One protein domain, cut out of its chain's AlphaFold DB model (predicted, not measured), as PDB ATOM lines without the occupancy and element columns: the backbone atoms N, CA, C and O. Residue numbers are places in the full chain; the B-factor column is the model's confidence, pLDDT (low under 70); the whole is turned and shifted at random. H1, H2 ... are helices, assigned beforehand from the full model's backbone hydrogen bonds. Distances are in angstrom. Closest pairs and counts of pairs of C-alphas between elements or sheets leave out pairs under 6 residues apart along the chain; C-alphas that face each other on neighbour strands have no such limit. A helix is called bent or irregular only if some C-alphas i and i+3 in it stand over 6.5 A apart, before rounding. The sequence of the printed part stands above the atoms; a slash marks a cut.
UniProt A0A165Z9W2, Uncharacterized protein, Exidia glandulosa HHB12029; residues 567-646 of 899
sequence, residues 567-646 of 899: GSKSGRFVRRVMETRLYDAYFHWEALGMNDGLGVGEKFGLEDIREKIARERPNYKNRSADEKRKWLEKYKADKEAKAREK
ATOM      1  N   GLY A 567     284.570 246.206 159.264       57.72
ATOM      2  CA  GLY A 567     283.111 246.129 159.208       57.72
ATOM      3  C   GLY A 567     282.465 244.907 159.860       57.72
ATOM      4  O   GLY A 567     281.912 244.075 159.158       57.72
ATOM      5  N   SER A 568     282.478 244.837 161.192       56.91
ATOM      6  CA  SER A 568     281.420 244.229 162.029       56.91
ATOM      7  C   SER A 568     281.760 244.425 163.512       56.91
ATOM      8  O   SER A 568     280.946 244.941 164.285       56.91
ATOM      9  N   LYS A 569     283.011 244.132 163.897       49.53
ATOM     10  CA  LYS A 569     283.518 244.297 165.270       49.53
ATOM     11  C   LYS A 569     284.325 245.582 165.497       49.53
ATOM     12  O   LYS A 569     284.436 245.980 166.654       49.53
ATOM     13  N   SER A 570     284.818 246.266 164.458       43.72
ATOM     14  CA  SER A 570     285.561 247.549 164.585       43.72
ATOM     15  C   SER A 570     284.648 248.773 164.461       43.72
ATOM     16  O   SER A 570     284.821 249.751 165.187       43.72
ATOM     17  N   GLY A 571     283.549 248.645 163.701       47.84
ATOM     18  CA  GLY A 571     282.412 249.583 163.683       47.84
ATOM     19  C   GLY A 571     281.747 249.841 165.051       47.84
ATOM     20  O   GLY A 571     280.799 250.615 165.142       47.84
ATOM     21  N   ARG A 572     282.273 249.252 166.135       52.72
ATOM     22  CA  ARG A 572     282.053 249.614 167.545       52.72
ATOM     23  C   ARG A 572     282.347 251.072 167.893       52.72
ATOM     24  O   ARG A 572     282.011 251.443 169.009       52.72
ATOM     25  N   PHE A 573     283.013 251.869 167.055       52.03
ATOM     26  CA  PHE A 573     283.110 253.323 167.267       52.03
ATOM     27  C   PHE A 573     281.824 254.031 166.812       52.03
ATOM     28  O   PHE A 573     281.168 254.663 167.631       52.03
ATOM     29  N   VAL A 574     281.374 253.817 165.572       48.72
ATOM     30  CA  VAL A 574     280.095 254.371 165.075       48.72
ATOM     31  C   VAL A 574     278.905 253.805 165.867       48.72
ATOM     32  O   VAL A 574     278.085 254.548 166.398       48.72
ATOM     33  N   ARG A 575     278.864 252.482 166.085       49.47
ATOM     34  CA  ARG A 575     277.849 251.826 166.934       49.47
ATOM     35  C   ARG A 575     278.015 252.112 168.443       49.47
ATOM     36  O   ARG A 575     277.203 251.620 169.221       49.47
ATOM     37  N   ARG A 576     279.021 252.890 168.887       51.78
ATOM     38  CA  ARG A 576     279.133 253.355 170.294       51.78
ATOM     39  C   ARG A 576     278.166 254.497 170.613       51.78
ATOM     40  O   ARG A 576     277.905 254.726 171.788       51.78
ATOM     41  N   VAL A 577     277.641 255.167 169.584       48.50
ATOM     42  CA  VAL A 577     276.652 256.255 169.690       48.50
ATOM     43  C   VAL A 577     275.224 255.717 169.895       48.50
ATOM     44  O   VAL A 577     274.322 256.476 170.225       48.50
ATOM     45  N   MET A 578     275.013 254.394 169.811       51.72
ATOM     46  CA  MET A 578     273.849 253.764 170.450       51.72
ATOM     47  C   MET A 578     273.880 254.098 171.941       51.72
ATOM     48  O   MET A 578     274.784 253.645 172.653       51.72
ATOM     49  N   GLU A 579     272.911 254.897 172.395       65.38
ATOM     50  CA  GLU A 579     272.867 255.382 173.771       65.38
ATOM     51  C   GLU A 579     272.995 254.222 174.756       65.38
ATOM     52  O   GLU A 579     272.287 253.215 174.692       65.38
ATOM     53  N   THR A 580     273.946 254.361 175.677       80.88
ATOM     54  CA  THR A 580     274.123 253.378 176.741       80.88
ATOM     55  C   THR A 580     272.909 253.467 177.650       80.88
ATOM     56  O   THR A 580     272.742 254.458 178.359       80.88
ATOM     57  N   ARG A 581     272.053 252.443 177.613       90.81
ATOM     58  CA  ARG A 581     270.849 252.398 178.439       90.81
ATOM     59  C   ARG A 581     271.269 252.439 179.902       90.81
ATOM     60  O   ARG A 581     272.114 251.656 180.331       90.81
ATOM     61  N   LEU A 582     270.643 253.326 180.674       93.06
ATOM     62  CA  LEU A 582     270.935 253.493 182.100       93.06
ATOM     63  C   LEU A 582     270.820 252.170 182.879       93.06
ATOM     64  O   LEU A 582     271.603 251.927 183.789       93.06
ATOM     65  N   TYR A 583     269.885 251.303 182.478       94.00
ATOM     66  CA  TYR A 583     269.717 249.969 183.049       94.00
ATOM     67  C   TYR A 583     270.941 249.062 182.835       94.00
ATOM     68  O   TYR A 583     271.355 248.395 183.773       94.00
ATOM     69  N   ASP A 584     271.556 249.071 181.650       94.31
ATOM     70  CA  ASP A 584     272.722 248.228 181.339       94.31
ATOM     71  C   ASP A 584     273.955 248.676 182.150       94.31
ATOM     72  O   ASP A 584     274.753 247.853 182.599       94.31
ATOM     73  N   ALA A 585     274.084 249.990 182.370       94.94
ATOM     74  CA  ALA A 585     275.141 250.580 183.188       94.94
ATOM     75  C   ALA A 585     274.929 250.346 184.695       94.94
ATOM     76  O   ALA A 585     275.888 250.037 185.398       94.94
ATOM     77  N   TYR A 586     273.686 250.438 185.182       95.81
ATOM     78  CA  TYR A 586     273.328 250.053 186.552       95.81
ATOM     79  C   TYR A 586     273.563 248.554 186.784       95.81
ATOM     80  O   TYR A 586     274.227 248.200 187.750       95.81
ATOM     81  N   PHE A 587     273.126 247.684 185.864       96.00
ATOM     82  CA  PHE A 587     273.333 246.235 185.955       96.00
ATOM     83  C   PHE A 587     274.815 245.875 186.081       96.00
ATOM     84  O   PHE A 587     275.186 245.025 186.883       96.00
ATOM     85  N   HIS A 588     275.683 246.535 185.310       94.88
ATOM     86  CA  HIS A 588     277.127 246.319 185.391       94.88
ATOM     87  C   HIS A 588     277.758 246.890 186.664       94.88
ATOM     88  O   HIS A 588     278.642 246.249 187.224       94.88
ATOM     89  N   TRP A 589     277.306 248.052 187.143       96.25
ATOM     90  CA  TRP A 589     277.772 248.610 188.416       96.25
ATOM     91  C   TRP A 589     277.387 247.719 189.604       96.25
ATOM     92  O   TRP A 589     278.229 247.439 190.451       96.25
ATOM     93  N   GLU A 590     276.151 247.226 189.619       96.12
ATOM     94  CA  GLU A 590     275.628 246.333 190.651       96.12
ATOM     95  C   GLU A 590     276.346 244.974 190.624       96.12
ATOM     96  O   GLU A 590     276.842 244.504 191.645       96.12
ATOM     97  N   ALA A 591     276.528 244.395 189.430       96.19
ATOM     98  CA  ALA A 591     277.316 243.178 189.251       96.19
ATOM     99  C   ALA A 591     278.798 243.355 189.631       96.19
ATOM    100  O   ALA A 591     279.429 242.389 190.049       96.19
ATOM    101  N   LEU A 592     279.386 244.551 189.503       95.25
ATOM    102  CA  LEU A 592     280.716 244.817 190.064       95.25
ATOM    103  C   LEU A 592     280.666 244.851 191.596       95.25
ATOM    104  O   LEU A 592     281.454 244.152 192.219       95.25
ATOM    105  N   GLY A 593     279.722 245.588 192.190       95.56
ATOM    106  CA  GLY A 593     279.587 245.711 193.648       95.56
ATOM    107  C   GLY A 593     279.340 244.383 194.371       95.56
ATOM    108  O   GLY A 593     279.843 244.188 195.471       95.56
ATOM    109  N   MET A 594     278.631 243.441 193.741       96.00
ATOM    110  CA  MET A 594     278.478 242.072 194.251       96.00
ATOM    111  C   MET A 594     279.796 241.286 194.240       96.00
ATOM    112  O   MET A 594     280.085 240.553 195.177       96.00
ATOM    113  N   ASN A 595     280.599 241.423 193.180       96.44
ATOM    114  CA  ASN A 595     281.831 240.649 193.002       96.44
ATOM    115  C   ASN A 595     283.058 241.274 193.704       96.44
ATOM    116  O   ASN A 595     284.103 240.635 193.750       96.44
ATOM    117  N   ASP A 596     282.944 242.486 194.261       95.25
ATOM    118  CA  ASP A 596     284.046 243.259 194.876       95.25
ATOM    119  C   ASP A 596     284.610 242.625 196.172       95.25
ATOM    120  O   ASP A 596     285.626 243.078 196.694       95.25
ATOM    121  N   GLY A 597     283.958 241.574 196.690       92.38
ATOM    122  CA  GLY A 597     284.386 240.793 197.860       92.38
ATOM    123  C   GLY A 597     284.622 239.297 197.604       92.38
ATOM    124  O   GLY A 597     284.772 238.555 198.571       92.38
ATOM    125  N   LEU A 598     284.620 238.839 196.346       96.06
ATOM    126  CA  LEU A 598     284.877 237.435 195.981       96.06
ATOM    127  C   LEU A 598     286.348 237.182 195.606       96.06
ATOM    128  O   LEU A 598     287.091 238.109 195.272       96.06
ATOM    129  N   GLY A 599     286.775 235.914 195.631       95.12
ATOM    130  CA  GLY A 599     288.118 235.504 195.226       95.12
ATOM    131  C   GLY A 599     288.414 235.786 193.748       95.12
ATOM    132  O   GLY A 599     287.518 235.871 192.907       95.12
ATOM    133  N   VAL A 600     289.699 235.915 193.391       93.19
ATOM    134  CA  VAL A 600     290.133 236.275 192.025       93.19
ATOM    135  C   VAL A 600     289.851 235.139 191.030       93.19
ATOM    136  O   VAL A 600     290.706 234.314 190.725       93.19
ATOM    137  N   GLY A 601     288.630 235.126 190.497       90.31
ATOM    138  CA  GLY A 601     288.117 234.115 189.570       90.31
ATOM    139  C   GLY A 601     286.638 233.811 189.805       90.31
ATOM    140  O   GLY A 601     285.895 233.622 188.839       90.31
ATOM    141  N   GLU A 602     286.217 233.854 191.067       93.62
ATOM    142  CA  GLU A 602     284.848 233.637 191.536       93.62
ATOM    143  C   GLU A 602     283.924 234.795 191.150       93.62
ATOM    144  O   GLU A 602     284.345 235.953 191.086       93.62
ATOM    145  N   LYS A 603     282.660 234.473 190.843       96.25
ATOM    146  CA  LYS A 603     281.620 235.441 190.463       96.25
ATOM    147  C   LYS A 603     280.245 234.930 190.872       96.25
ATOM    148  O   LYS A 603     279.983 233.738 190.730       96.25
ATOM    149  N   PHE A 604     279.362 235.837 191.276       96.50
ATOM    150  CA  PHE A 604     277.941 235.534 191.470       96.50
ATOM    151  C   PHE A 604     277.275 235.023 190.184       96.50
ATOM    152  O   PHE A 604     277.661 235.405 189.070       96.50
ATOM    153  N   GLY A 605     276.251 234.180 190.345       95.88
ATOM    154  CA  GLY A 605     275.447 233.670 189.245       95.88
ATOM    155  C   GLY A 605     274.724 234.799 188.515       95.88
ATOM    156  O   GLY A 605     274.351 235.821 189.097       95.88
ATOM    157  N   LEU A 606     274.496 234.624 187.210       94.62
ATOM    158  CA  LEU A 606     273.761 235.616 186.420       94.62
ATOM    159  C   LEU A 606     272.325 235.780 186.950       94.62
ATOM    160  O   LEU A 606     271.739 236.857 186.855       94.62
ATOM    161  N   GLU A 607     271.795 234.709 187.527       96.12
ATOM    162  CA  GLU A 607     270.482 234.557 188.136       96.12
ATOM    163  C   GLU A 607     270.382 235.363 189.440       96.12
ATOM    164  O   GLU A 607     269.473 236.183 189.556       96.12
ATOM    165  N   ASP A 608     271.358 235.251 190.347       96.00
ATOM    166  CA  ASP A 608     271.416 236.017 191.607       96.00
ATOM    167  C   ASP A 608     271.505 237.527 191.334       96.00
ATOM    168  O   ASP A 608     270.761 238.341 191.895       96.00
ATOM    169  N   ILE A 609     272.386 237.894 190.391       96.25
ATOM    170  CA  ILE A 609     272.574 239.268 189.914       96.25
ATOM    171  C   ILE A 609     271.244 239.807 189.361       96.25
ATOM    172  O   ILE A 609     270.813 240.908 189.715       96.25
ATOM    173  N   ARG A 610     270.554 239.023 188.518       95.38
ATOM    174  CA  ARG A 610     269.233 239.371 187.971       95.38
ATOM    175  C   ARG A 610     268.173 239.510 189.056       95.38
ATOM    176  O   ARG A 610     267.360 240.425 188.947       95.38
ATOM    177  N   GLU A 611     268.151 238.644 190.066       96.38
ATOM    178  CA  GLU A 611     267.108 238.667 191.090       96.38
ATOM    179  C   GLU A 611     267.240 239.895 191.998       96.38
ATOM    180  O   GLU A 611     266.269 240.636 192.175       96.38
ATOM    181  N   LYS A 612     268.448 240.199 192.490       94.62
ATOM    182  CA  LYS A 612     268.690 241.415 193.286       94.62
ATOM    183  C   LYS A 612     268.374 242.684 192.486       94.62
ATOM    184  O   LYS A 612     267.670 243.561 192.986       94.62
ATOM    185  N   ILE A 613     268.764 242.742 191.210       94.94
ATOM    186  CA  ILE A 613     268.410 243.856 190.311       94.94
ATOM    187  C   ILE A 613     266.902 243.918 190.024       94.94
ATOM    188  O   ILE A 613     266.367 245.010 189.833       94.94
ATOM    189  N   ALA A 614     266.184 242.789 190.011       94.38
ATOM    190  CA  ALA A 614     264.728 242.767 189.879       94.38
ATOM    191  C   ALA A 614     264.032 243.325 191.133       94.38
ATOM    192  O   ALA A 614     263.108 244.129 190.994       94.38
ATOM    193  N   ARG A 615     264.518 242.975 192.334       94.75
ATOM    194  CA  ARG A 615     264.056 243.534 193.620       94.75
ATOM    195  C   ARG A 615     264.321 245.047 193.704       94.75
ATOM    196  O   ARG A 615     263.436 245.809 194.079       94.75
ATOM    197  N   GLU A 616     265.499 245.509 193.280       91.94
ATOM    198  CA  GLU A 616     265.880 246.935 193.285       91.94
ATOM    199  C   GLU A 616     265.364 247.744 192.071       91.94
ATOM    200  O   GLU A 616     265.517 248.970 192.010       91.94
ATOM    201  N   ARG A 617     264.702 247.093 191.105       87.88
ATOM    202  CA  ARG A 617     264.264 247.680 189.823       87.88
ATOM    203  C   ARG A 617     263.397 248.949 189.921       87.88
ATOM    204  O   ARG A 617     263.492 249.763 188.998       87.88
ATOM    205  N   PRO A 618     262.568 249.180 190.959       90.62
ATOM    206  CA  PRO A 618     261.884 250.464 191.129       90.62
ATOM    207  C   PRO A 618     262.854 251.625 191.414       90.62
ATOM    208  O   PRO A 618     262.646 252.743 190.945       90.62
ATOM    209  N   ASN A 619     263.943 251.359 192.140       88.69
ATOM    210  CA  ASN A 619     264.739 252.389 192.808       88.69
ATOM    211  C   ASN A 619     265.816 253.022 191.914       88.69
ATOM    212  O   ASN A 619     266.092 254.214 192.059       88.69
ATOM    213  N   TYR A 620     266.393 252.297 190.943       90.75
ATOM    214  CA  TYR A 620     267.447 252.859 190.072       90.75
ATOM    215  C   TYR A 620     266.967 254.071 189.244       90.75
ATOM    216  O   TYR A 620     267.760 254.952 188.900       90.75
ATOM    217  N   LYS A 621     265.659 254.161 188.955       92.25
ATOM    218  CA  LYS A 621     265.051 255.332 188.303       92.25
ATOM    219  C   LYS A 621     265.003 256.565 189.207       92.25
ATOM    220  O   LYS A 621     265.097 257.674 188.685       92.25
ATOM    221  N   ASN A 622     264.923 256.385 190.523       94.31
ATOM    222  CA  ASN A 622     264.738 257.463 191.501       94.31
ATOM    223  C   ASN A 622     266.066 258.000 192.071       94.31
ATOM    224  O   ASN A 622     266.076 259.032 192.732       94.31
ATOM    225  N   ARG A 623     267.193 257.335 191.775       93.81
ATOM    226  CA  ARG A 623     268.561 257.777 192.116       93.81
ATOM    227  C   ARG A 623     268.905 259.158 191.540       93.81
ATOM    228  O   ARG A 623     268.308 259.597 190.553       93.81
ATOM    229  N   SER A 624     269.896 259.829 192.119       96.81
ATOM    230  CA  SER A 624     270.345 261.157 191.679       96.81
ATOM    231  C   SER A 624     270.888 261.153 190.243       96.81
ATOM    232  O   SER A 624     271.318 260.122 189.712       96.81
ATOM    233  N   ALA A 625     270.891 262.321 189.593       95.44
ATOM    234  CA  ALA A 625     271.486 262.476 188.263       95.44
ATOM    235  C   ALA A 625     272.994 262.149 188.258       95.44
ATOM    236  O   ALA A 625     273.498 261.579 187.290       95.44
ATOM    237  N   ASP A 626     273.698 262.439 189.355       96.06
ATOM    238  CA  ASP A 626     275.136 262.200 189.487       96.06
ATOM    239  C   ASP A 626     275.506 260.729 189.675       96.06
ATOM    240  O   ASP A 626     276.485 260.277 189.083       96.06
ATOM    241  N   GLU A 627     274.726 259.950 190.428       95.44
ATOM    242  CA  GLU A 627     274.896 258.489 190.486       95.44
ATOM    243  C   GLU A 627     274.698 257.868 189.097       95.44
ATOM    244  O   GLU A 627     275.553 257.125 188.616       95.44
ATOM    245  N   LYS A 628     273.616 258.252 188.407       95.50
ATOM    246  CA  LYS A 628     273.300 257.789 187.047       95.50
ATOM    247  C   LYS A 628     274.417 258.129 186.054       95.50
ATOM    248  O   LYS A 628     274.797 257.283 185.243       95.50
ATOM    249  N   ARG A 629     274.981 259.341 186.141       94.50
ATOM    250  CA  ARG A 629     276.149 259.775 185.358       94.50
ATOM    251  C   ARG A 629     277.384 258.921 185.663       94.50
ATOM    252  O   ARG A 629     277.962 258.365 184.732       94.50
ATOM    253  N   LYS A 630     277.727 258.728 186.942       95.94
ATOM    254  CA  LYS A 630     278.869 257.898 187.377       95.94
ATOM    255  C   LYS A 630     278.752 256.444 186.902       95.94
ATOM    256  O   LYS A 630     279.754 255.866 186.483       95.94
ATOM    257  N   TRP A 631     277.554 255.855 186.914       95.75
ATOM    258  CA  TRP A 631     277.312 254.517 186.354       95.75
ATOM    259  C   TRP A 631     277.559 254.475 184.842       95.75
ATOM    260  O   TRP A 631     278.290 253.611 184.359       95.75
ATOM    261  N   LEU A 632     276.999 255.431 184.091       94.62
ATOM    262  CA  LEU A 632     277.193 255.535 182.641       94.62
ATOM    263  C   LEU A 632     278.666 255.753 182.265       94.62
ATOM    264  O   LEU A 632     279.131 255.183 181.280       94.62
ATOM    265  N   GLU A 633     279.408 256.545 183.037       94.38
ATOM    266  CA  GLU A 633     280.841 256.787 182.847       94.38
ATOM    267  C   GLU A 633     281.680 255.539 183.154       94.38
ATOM    268  O   GLU A 633     282.469 255.126 182.300       94.38
ATOM    269  N   LYS A 634     281.461 254.873 184.300       94.00
ATOM    270  CA  LYS A 634     282.135 253.603 184.633       94.00
ATOM    271  C   LYS A 634     281.858 252.518 183.586       94.00
ATOM    272  O   LYS A 634     282.796 251.870 183.126       94.00
ATOM    273  N   TYR A 635     280.609 252.363 183.144       95.06
ATOM    274  CA  TYR A 635     280.257 251.384 182.113       95.06
ATOM    275  C   TYR A 635     280.865 251.720 180.747       95.06
ATOM    276  O   TYR A 635     281.339 250.827 180.048       95.06
ATOM    277  N   LYS A 636     280.902 253.003 180.352       90.00
ATOM    278  CA  LYS A 636     281.614 253.433 179.135       90.00
ATOM    279  C   LYS A 636     283.103 253.095 179.230       90.00
ATOM    280  O   LYS A 636     283.630 252.514 178.286       90.00
ATOM    281  N   ALA A 637     283.756 253.394 180.354       90.44
ATOM    282  CA  ALA A 637     285.173 253.100 180.574       90.44
ATOM    283  C   ALA A 637     285.484 251.591 180.543       90.44
ATOM    284  O   ALA A 637     286.429 251.177 179.876       90.44
ATOM    285  N   ASP A 638     284.657 250.753 181.172       89.19
ATOM    286  CA  ASP A 638     284.771 249.288 181.112       89.19
ATOM    287  C   ASP A 638     284.554 248.742 179.688       89.19
ATOM    288  O   ASP A 638     285.350 247.948 179.178       89.19
ATOM    289  N   LYS A 639     283.513 249.224 179.001       86.81
ATOM    290  CA  LYS A 639     283.185 248.864 177.613       86.81
ATOM    291  C   LYS A 639     284.271 249.306 176.627       86.81
ATOM    292  O   LYS A 639     284.480 248.630 175.621       86.81
ATOM    293  N   GLU A 640     284.978 250.399 176.916       79.81
ATOM    294  CA  GLU A 640     286.202 250.824 176.226       79.81
ATOM    295  C   GLU A 640     287.381 249.895 176.545       79.81
ATOM    296  O   GLU A 640     288.018 249.402 175.618       79.81
ATOM    297  N   ALA A 641     287.655 249.616 177.825       81.88
ATOM    298  CA  ALA A 641     288.754 248.756 178.262       81.88
ATOM    299  C   ALA A 641     288.643 247.357 177.638       81.88
ATOM    300  O   ALA A 641     289.523 246.950 176.880       81.88
ATOM    301  N   LYS A 642     287.496 246.688 177.799       81.00
ATOM    302  CA  LYS A 642     287.201 245.379 177.188       81.00
ATOM    303  C   LYS A 642     287.179 245.410 175.655       81.00
ATOM    304  O   LYS A 642     287.354 244.368 175.027       81.00
ATOM    305  N   ALA A 643     286.975 246.570 175.023       66.00
ATOM    306  CA  ALA A 643     287.093 246.718 173.568       66.00
ATOM    307  C   ALA A 643     288.541 246.930 173.091       66.00
ATOM    308  O   ALA A 643     288.858 246.525 171.974       66.00
ATOM    309  N   ARG A 644     289.412 247.535 173.913       69.81
ATOM    310  CA  ARG A 644     290.854 247.701 173.648       69.81
ATOM    311  C   ARG A 644     291.637 246.418 173.948       69.81
ATOM    312  O   ARG A 644     292.513 246.036 173.180       69.81
ATOM    313  N   GLU A 645     291.304 245.752 175.051       65.44
ATOM    314  CA  GLU A 645     292.010 244.581 175.580       65.44
ATOM    315  C   GLU A 645     291.678 243.281 174.838       65.44
ATOM    316  O   GLU A 645     292.529 242.393 174.735       65.44
ATOM    317  N   LYS A 646     290.463 243.154 174.282       64.88
ATOM    318  CA  LYS A 646     290.040 241.948 173.557       64.88
ATOM    319  C   LYS A 646     290.848 241.767 172.271       64.88
ATOM    320  O   LYS A 646     290.419 242.172 171.190       64.88
TER     321      LYS A 646
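Overview. This is residues 567 to 646 of the 899 residues of an uncharacterized protein of Exidia glandulosa HHB12029 (UniProt A0A165Z9W2). What shape do the helices make? H2 is in the middle, with H3 packed steeply on one side and the longer H4 crossing it on the other; short H1 lies away from these three, near the first printed residues, and residues 596 to 602 stick out as a free loop. What is printed? There are 80 residues with four named helices, H1, H2, H3 and H4 in that order, and no named strand; the class is all helix. How large is it? It is only just loose, close to compact, with a radius of gyration of the C-alphas of 14.1 A and spans of 39 by 33 by 20 A.

Along the chain. Where do the first helices run? H1 is residues 574 to 577, from C-alpha 574 at (280.095, 254.371, 165.075); it is neither bent nor irregular, but only just: C-alphas 574 and 577 are 6.1 A apart. H2 is residues 582 to 595, 20.1 A long. Where are the others? H3 is residues 606 to 616, 15.4 A, and H4 is residues 625 to 645, 30.0 A, ending at C-alpha 645 at (292.010, 244.581, 175.580).

Arrangement. What does H1 meet? H1 is apart from H2, H3 and H4. What does H2 touch? It touches H3, closest at the C-alphas of Ala 591 and Ile 609, 6.2 A apart, at a steep tilt of 63 degrees, opposite ways. It touches residues 628 to 635 of H4 alone, closest at the C-alphas of Ala 585 and Tyr 635, 5.3 A apart, about perpendicular at 75 degrees. Which stay apart? H3 and H4 are apart. Are the backbones in order? In H2, H3 and H4 every O i to N i+4 pair is within hydrogen-bond range; H1 is too short for such a pair.

Size, cuts and confidence. How far does it reach? The two C-alphas farthest apart, of Gly 567 and Arg 615, are 39.4 A apart. Is it continuous? The printed part has no cut, and no link is long. Where is confidence low? The mean pLDDT of the printed part is 85.2, and residues 567 to 579 and 643 to 646 are under 70.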